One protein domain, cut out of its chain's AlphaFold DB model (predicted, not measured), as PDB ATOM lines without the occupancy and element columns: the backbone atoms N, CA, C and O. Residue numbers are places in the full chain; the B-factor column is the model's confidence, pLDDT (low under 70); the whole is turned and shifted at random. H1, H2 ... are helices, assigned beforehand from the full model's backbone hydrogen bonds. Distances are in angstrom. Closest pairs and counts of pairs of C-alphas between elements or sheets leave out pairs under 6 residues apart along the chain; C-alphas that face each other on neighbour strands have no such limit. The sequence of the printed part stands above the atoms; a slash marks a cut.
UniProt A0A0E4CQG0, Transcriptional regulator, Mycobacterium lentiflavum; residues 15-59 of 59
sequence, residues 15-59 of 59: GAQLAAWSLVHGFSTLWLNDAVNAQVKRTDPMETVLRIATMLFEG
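This is residues 15 to 59 of the 59 residues of the protein "Transcriptional regulator" of Mycobacterium lentiflavum (UniProt A0A0E4CQG0). Two long helices, H1 and H3, run side by side in opposite directions with a narrow gap between them, like a loosely closed U. The short helix H2 lies in the bend at one end, on the way from H1 to H3. The printed part has 45 residues with three named helices, in the order H1, H2, H3, and no named strand; the class is all helix. The whole is only just compact, close to loose, with a radius of gyration of the C-alphas of 11.0 A, and its elongated outline spans 30 by 19 by 12 A.

H1 takes residues 15 to 32 and is 25.6 A long from its first C-alpha, at (-48.851, -44.922, -32.507), to its last, at (-58.895, -34.127, -53.373). H2 takes residues 38 to 41 and measures 5.0 A from first to last C-alpha. H3 takes residues 45 to 57, is 18.4 A long, and ends with C-alpha 57 at (-39.215, -45.090, -42.285).

H1 and H3 are close but not clearly touching; their closest C-alphas, those of Val 24 and Val 49, are 7.1 A apart. Their lines stand at a shallow tilt of 26 degrees, and they run opposite ways. H1 and H2 are close but not clearly touching, with the closest C-alphas, those of Trp 31 and Lys 41, 8.0 A apart. H2 and H3 are also close but not clearly touching; their closest C-alphas, those of Val 40 and Thr 48, are 7.8 A apart. In H1 and H3 every O i to N i+4 pair is within hydrogen-bond range, while H2, with 4 residues, is too short for such a pair.

The two C-alphas farthest apart are those of Gly 15 and Ala 38, 31.9 A. The printed part has no cut, and it ends at residue 59, the chain's last residue. The links from H1 to H2, of 5 residues, and from H2 to H3, of 3 residues, are tight. The mean pLDDT of the printed part is 85.5, and residues 58 to 59 are under 70.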
ATOM      1  N   GLY A  15     -49.174 -46.324 -32.249       79.69
ATOM      2  CA  GLY A  15     -48.851 -44.922 -32.507       79.69
ATOM      3  C   GLY A  15     -48.222 -44.708 -33.884       79.69
ATOM      4  O   GLY A  15     -48.637 -43.811 -34.621       79.69
ATOM      5  N   ALA A  16     -47.296 -45.583 -34.289       80.38
ATOM      6  CA  ALA A  16     -46.701 -45.545 -35.627       80.38
ATOM      7  C   ALA A  16     -47.747 -45.765 -36.738       80.38
ATOM      8  O   ALA A  16     -47.765 -45.041 -37.738       80.38
ATOM      9  N   GLN A  17     -48.661 -46.722 -36.550       80.25
ATOM     10  CA  GLN A  17     -49.748 -46.981 -37.494       80.25
ATOM     11  C   GLN A  17     -50.722 -45.800 -37.592       80.25
ATOM     12  O   GLN A  17     -51.133 -45.429 -38.694       80.25
ATOM     13  N   LEU A  18     -51.070 -45.185 -36.460       86.12
ATOM     14  CA  LEU A  18     -51.937 -44.011 -36.423       86.12
ATOM     15  C   LEU A  18     -51.290 -42.818 -37.135       86.12
ATOM     16  O   LEU A  18     -51.945 -42.171 -37.947       86.12
ATOM     17  N   ALA A  19     -50.001 -42.565 -36.892       84.94
ATOM     18  CA  ALA A  19     -49.256 -41.504 -37.566       84.94
ATOM     19  C   ALA A  19     -49.212 -41.718 -39.088       84.94
ATOM     20  O   ALA A  19     -49.486 -40.788 -39.853       84.94
ATOM     21  N   ALA A  20     -48.944 -42.952 -39.532       84.25
ATOM     22  CA  ALA A  20     -48.973 -43.312 -40.947       84.25
ATOM     23  C   ALA A  20     -50.364 -43.082 -41.564       84.25
ATOM     24  O   ALA A  20     -50.480 -42.474 -42.631       84.25
ATOM     25  N   TRP A  21     -51.428 -43.507 -40.874       87.62
ATOM     26  CA  TRP A  21     -52.803 -43.302 -41.328       87.62
ATOM     27  C   TRP A  21     -53.167 -41.814 -41.415       87.62
ATOM     28  O   TRP A  21     -53.674 -41.366 -42.444       87.62
ATOM     29  N   SER A  22     -52.858 -41.024 -40.382       91.12
ATOM     30  CA  SER A  22     -53.111 -39.581 -40.360       91.12
ATOM     31  C   SER A  22     -52.397 -38.849 -41.494       91.12
ATOM     32  O   SER A  22     -52.977 -37.942 -42.092       91.12
ATOM     33  N   LEU A  23     -51.172 -39.256 -41.834       89.12
ATOM     34  CA  LEU A  23     -50.400 -38.652 -42.916       89.12
ATOM     35  C   LEU A  23     -51.014 -38.938 -44.292       89.12
ATOM     36  O   LEU A  23     -51.230 -38.006 -45.071       89.12
ATOM     37  N   VAL A  24     -51.348 -40.201 -44.577       89.38
ATOM     38  CA  VAL A  24     -51.996 -40.590 -45.843       89.38
ATOM     39  C   VAL A  24     -53.363 -39.922 -45.977       89.38
ATOM     40  O   VAL A  24     -53.687 -39.374 -47.035       89.38
ATOM     41  N   HIS A  25     -54.155 -39.912 -44.903       92.06
ATOM     42  CA  HIS A  25     -55.468 -39.274 -44.879       92.06
ATOM     43  C   HIS A  25     -55.372 -37.754 -45.094       92.06
ATOM     44  O   HIS A  25     -56.114 -37.186 -45.902       92.06
ATOM     45  N   GLY A  26     -54.446 -37.085 -44.401       92.50
ATOM     46  CA  GLY A  26     -54.222 -35.646 -44.525       92.50
ATOM     47  C   GLY A  26     -53.790 -35.252 -45.937       92.50
ATOM     48  O   GLY A  26     -54.384 -34.355 -46.534       92.50
ATOM     49  N   PHE A  27     -52.826 -35.974 -46.515       92.06
ATOM     50  CA  PHE A  27     -52.406 -35.760 -47.900       92.06
ATOM     51  C   PHE A  27     -53.551 -35.991 -48.895       92.06
ATOM     52  O   PHE A  27     -53.790 -35.142 -49.753       92.06
ATOM     53  N   SER A  28     -54.307 -37.084 -48.749       91.88
ATOM     54  CA  SER A  28     -55.445 -37.395 -49.628       91.88
ATOM     55  C   SER A  28     -56.513 -36.303 -49.577       91.88
ATOM     56  O   SER A  28     -57.048 -35.909 -50.611       91.88
ATOM     57  N   THR A  29     -56.782 -35.758 -48.388       94.88
ATOM     58  CA  THR A  29     -57.718 -34.640 -48.211       94.88
ATOM     59  C   THR A  29     -57.225 -33.400 -48.957       94.88
ATOM     60  O   THR A  29     -57.986 -32.810 -49.718       94.88
ATOM     61  N   LEU A  30     -55.954 -33.019 -48.799       94.00
ATOM     62  CA  LEU A  30     -55.379 -31.870 -49.509       94.00
ATOM     63  C   LEU A  30     -55.388 -32.065 -51.030       94.00
ATOM     64  O   LEU A  30     -55.679 -31.124 -51.766       94.00
ATOM     65  N   TRP A  31     -55.101 -33.281 -51.497       90.81
ATOM     66  CA  TRP A  31     -55.107 -33.631 -52.913       90.81
ATOM     67  C   TRP A  31     -56.506 -33.518 -53.526       90.81
ATOM     68  O   TRP A  31     -56.687 -32.833 -54.530       90.81
ATOM     69  N   LEU A  32     -57.509 -34.136 -52.896       91.94
ATOM     70  CA  LEU A  32     -58.895 -34.127 -53.373       91.94
ATOM     71  C   LEU A  32     -59.535 -32.734 -53.319       91.94
ATOM     72  O   LEU A  32     -60.403 -32.433 -54.133       91.94
ATOM     73  N   ASN A  33     -59.101 -31.881 -52.388       94.44
ATOM     74  CA  ASN A  33     -59.556 -30.491 -52.287       94.44
ATOM     75  C   ASN A  33     -58.762 -29.524 -53.180       94.44
ATOM     76  O   ASN A  33     -58.923 -28.313 -53.062       94.44
ATOM     77  N   ASP A  34     -57.883 -30.035 -54.046       90.25
ATOM     78  CA  ASP A  34     -57.063 -29.233 -54.955       90.25
ATOM     79  C   ASP A  34     -56.127 -28.234 -54.227       90.25
ATOM     80  O   ASP A  34     -55.569 -27.319 -54.838       90.25
ATOM     81  N   ALA A  35     -55.900 -28.456 -52.925       94.00
ATOM     82  CA  ALA A  35     -55.180 -27.585 -51.991       94.00
ATOM     83  C   ALA A  35     -53.663 -27.857 -51.935       94.00
ATOM     84  O   ALA A  35     -52.947 -27.314 -51.094       94.00
ATOM     85  N   VAL A  36     -53.157 -28.699 -52.835       88.94
ATOM     86  CA  VAL A  36     -51.723 -28.910 -53.061       88.94
ATOM     87  C   VAL A  36     -51.216 -27.988 -54.174       88.94
ATOM     88  O   VAL A  36     -51.943 -27.646 -55.108       88.94
ATOM     89  N   ASN A  37     -49.953 -27.567 -54.095       91.00
ATOM     90  CA  ASN A  37     -49.386 -26.670 -55.102       91.00
ATOM     91  C   ASN A  37     -49.262 -27.351 -56.486       91.00
ATOM     92  O   ASN A  37     -49.230 -28.578 -56.610       91.00
ATOM     93  N   ALA A  38     -49.135 -26.543 -57.543       89.06
ATOM     94  CA  ALA A  38     -49.057 -27.037 -58.921       89.06
ATOM     95  C   ALA A  38     -47.829 -27.923 -59.198       89.06
ATOM     96  O   ALA A  38     -47.826 -28.687 -60.157       89.06
ATOM     97  N   GLN A  39     -46.770 -27.833 -58.393       87.06
ATOM     98  CA  GLN A  39     -45.610 -28.710 -58.531       87.06
ATOM     99  C   GLN A  39     -45.912 -30.125 -58.040       87.06
ATOM    100  O   GLN A  39     -45.548 -31.076 -58.720       87.06
ATOM    101  N   VAL A  40     -46.624 -30.252 -56.922       85.38
ATOM    102  CA  VAL A  40     -47.050 -31.536 -56.356       85.38
ATOM    103  C   VAL A  40     -48.124 -32.193 -57.226       85.38
ATOM    104  O   VAL A  40     -48.089 -33.402 -57.421       85.38
ATOM    105  N   LYS A  41     -49.023 -31.416 -57.847       86.38
ATOM    106  CA  LYS A  41     -50.019 -31.963 -58.795       86.38
ATOM    107  C   LYS A  41     -49.425 -32.551 -60.074       86.38
ATOM    108  O   LYS A  41     -50.082 -33.343 -60.737       86.38
ATOM    109  N   ARG A  42     -48.214 -32.131 -60.457       88.69
ATOM    110  CA  ARG A  42     -47.525 -32.644 -61.654       88.69
ATOM    111  C   ARG A  42     -46.905 -34.024 -61.440       88.69
ATOM    112  O   ARG A  42     -46.494 -34.643 -62.415       88.69
ATOM    113  N   THR A  43     -46.801 -34.469 -60.194       84.88
ATOM    114  CA  THR A  43     -46.303 -35.794 -59.814       84.88
ATOM    115  C   THR A  43     -47.457 -36.736 -59.517       84.88
ATOM    116  O   THR A  43     -48.522 -36.294 -59.089       84.88
ATOM    117  N   ASP A  44     -47.241 -38.038 -59.717       86.81
ATOM    118  CA  ASP A  44     -48.203 -39.048 -59.287       86.81
ATOM    119  C   ASP A  44     -48.391 -38.937 -57.754       86.81
ATOM    120  O   ASP A  44     -47.401 -38.946 -57.002       86.81
ATOM    121  N   PRO A  45     -49.630 -38.792 -57.250       86.00
ATOM    122  CA  PRO A  45     -49.887 -38.740 -55.815       86.00
ATOM    123  C   PRO A  45     -49.361 -39.980 -55.079       86.00
ATOM    124  O   PRO A  45     -48.888 -39.854 -53.948       86.00
ATOM    125  N   MET A  46     -49.366 -41.156 -55.712       87.12
ATOM    126  CA  MET A  46     -48.837 -42.386 -55.117       87.12
ATOM    127  C   MET A  46     -47.311 -42.369 -55.005       87.12
ATOM    128  O   MET A  46     -46.766 -42.813 -53.995       87.12
ATOM    129  N   GLU A  47     -46.616 -41.792 -55.988       90.00
ATOM    130  CA  GLU A  47     -45.163 -41.588 -55.924       90.00
ATOM    131  C   GLU A  47     -44.793 -40.606 -54.801       90.00
ATOM    132  O   GLU A  47     -43.807 -40.793 -54.084       90.00
ATOM    133  N   THR A  48     -45.628 -39.586 -54.591       88.12
ATOM    134  CA  THR A  48     -45.455 -38.611 -53.507       88.12
ATOM    135  C   THR A  48     -45.607 -39.269 -52.135       88.12
ATOM    136  O   THR A  48     -44.759 -39.073 -51.264       88.12
ATOM    137  N   VAL A  49     -46.645 -40.093 -51.948       86.44
ATOM    138  CA  VAL A  49     -46.857 -40.860 -50.710       86.44
ATOM    139  C   VAL A  49     -45.691 -41.813 -50.447       86.44
ATOM    140  O   VAL A  49     -45.185 -41.853 -49.326       86.44
ATOM    141  N   LEU A  50     -45.219 -42.527 -51.474       86.25
ATOM    142  CA  LEU A  50     -44.086 -43.445 -51.345       86.25
ATOM    143  C   LEU A  50     -42.813 -42.711 -50.912       86.25
ATOM    144  O   LEU A  50     -42.144 -43.146 -49.981       86.25
ATOM    145  N   ARG A  51     -42.511 -41.559 -51.522       85.88
ATOM    146  CA  ARG A  51     -41.349 -40.743 -51.148       85.88
ATOM    147  C   ARG A  51     -41.409 -40.284 -49.690       85.88
ATOM    148  O   ARG A  51     -40.390 -40.327 -49.005       85.88
ATOM    149  N   ILE A  52     -42.577 -39.840 -49.219       82.88
ATOM    150  CA  ILE A  52     -42.760 -39.425 -47.821       82.88
ATOM    151  C   ILE A  52     -42.569 -40.620 -46.880       82.88
ATOM    152  O   ILE A  52     -41.866 -40.494 -45.881       82.88
ATOM    153  N   ALA A  53     -43.132 -41.783 -47.218       81.62
ATOM    154  CA  ALA A  53     -42.949 -43.005 -46.442       81.62
ATOM    155  C   ALA A  53     -41.467 -43.413 -46.360       81.62
ATOM    156  O   ALA A  53     -40.963 -43.650 -45.267       81.62
ATOM    157  N   THR A  54     -40.741 -43.405 -47.480       80.50
ATOM    158  CA  THR A  54     -39.294 -43.673 -47.507       80.50
ATOM    159  C   THR A  54     -38.516 -42.701 -46.617       80.50
ATOM    160  O   THR A  54     -37.682 -43.134 -45.831       80.50
ATOM    161  N   MET A  55     -38.814 -41.396 -46.668       79.19
ATOM    162  CA  MET A  55     -38.155 -40.403 -45.804       79.19
ATOM    163  C   MET A  55     -38.422 -40.620 -44.308       79.19
ATOM    164  O   MET A  55     -37.572 -40.281 -43.491       79.19
ATOM    165  N   LEU A  56     -39.598 -41.139 -43.946       70.00
ATOM    166  CA  LEU A  56     -40.005 -41.336 -42.552       70.00
ATOM    167  C   LEU A  56     -39.535 -42.667 -41.961       70.00
ATOM    168  O   LEU A  56     -39.264 -42.726 -40.767       70.00
ATOM    169  N   PHE A  57     -39.467 -43.727 -42.769       70.31
ATOM    170  CA  PHE A  57     -39.215 -45.090 -42.285       70.31
ATOM    171  C   PHE A  57     -37.843 -45.654 -42.670       70.31
ATOM    172  O   PHE A  57     -37.380 -46.590 -42.023       70.31
ATOM    173  N   GLU A  58     -37.181 -45.102 -43.690       64.50
ATOM    174  CA  GLU A  58     -35.840 -45.531 -44.128       64.50
ATOM    175  C   GLU A  58     -34.755 -44.467 -43.856       64.50
ATOM    176  O   GLU A  58     -33.608 -44.635 -44.277       64.50
ATOM    177  N   GLY A  59     -35.123 -43.380 -43.163       47.34
ATOM    178  CA  GLY A  59     -34.291 -42.208 -42.854       47.34
ATOM    179  C   GLY A  59     -33.256 -42.391 -41.750       47.34
ATOM    180  O   GLY A  59     -33.586 -42.897 -40.653       47.34
TER     181      GLY A  59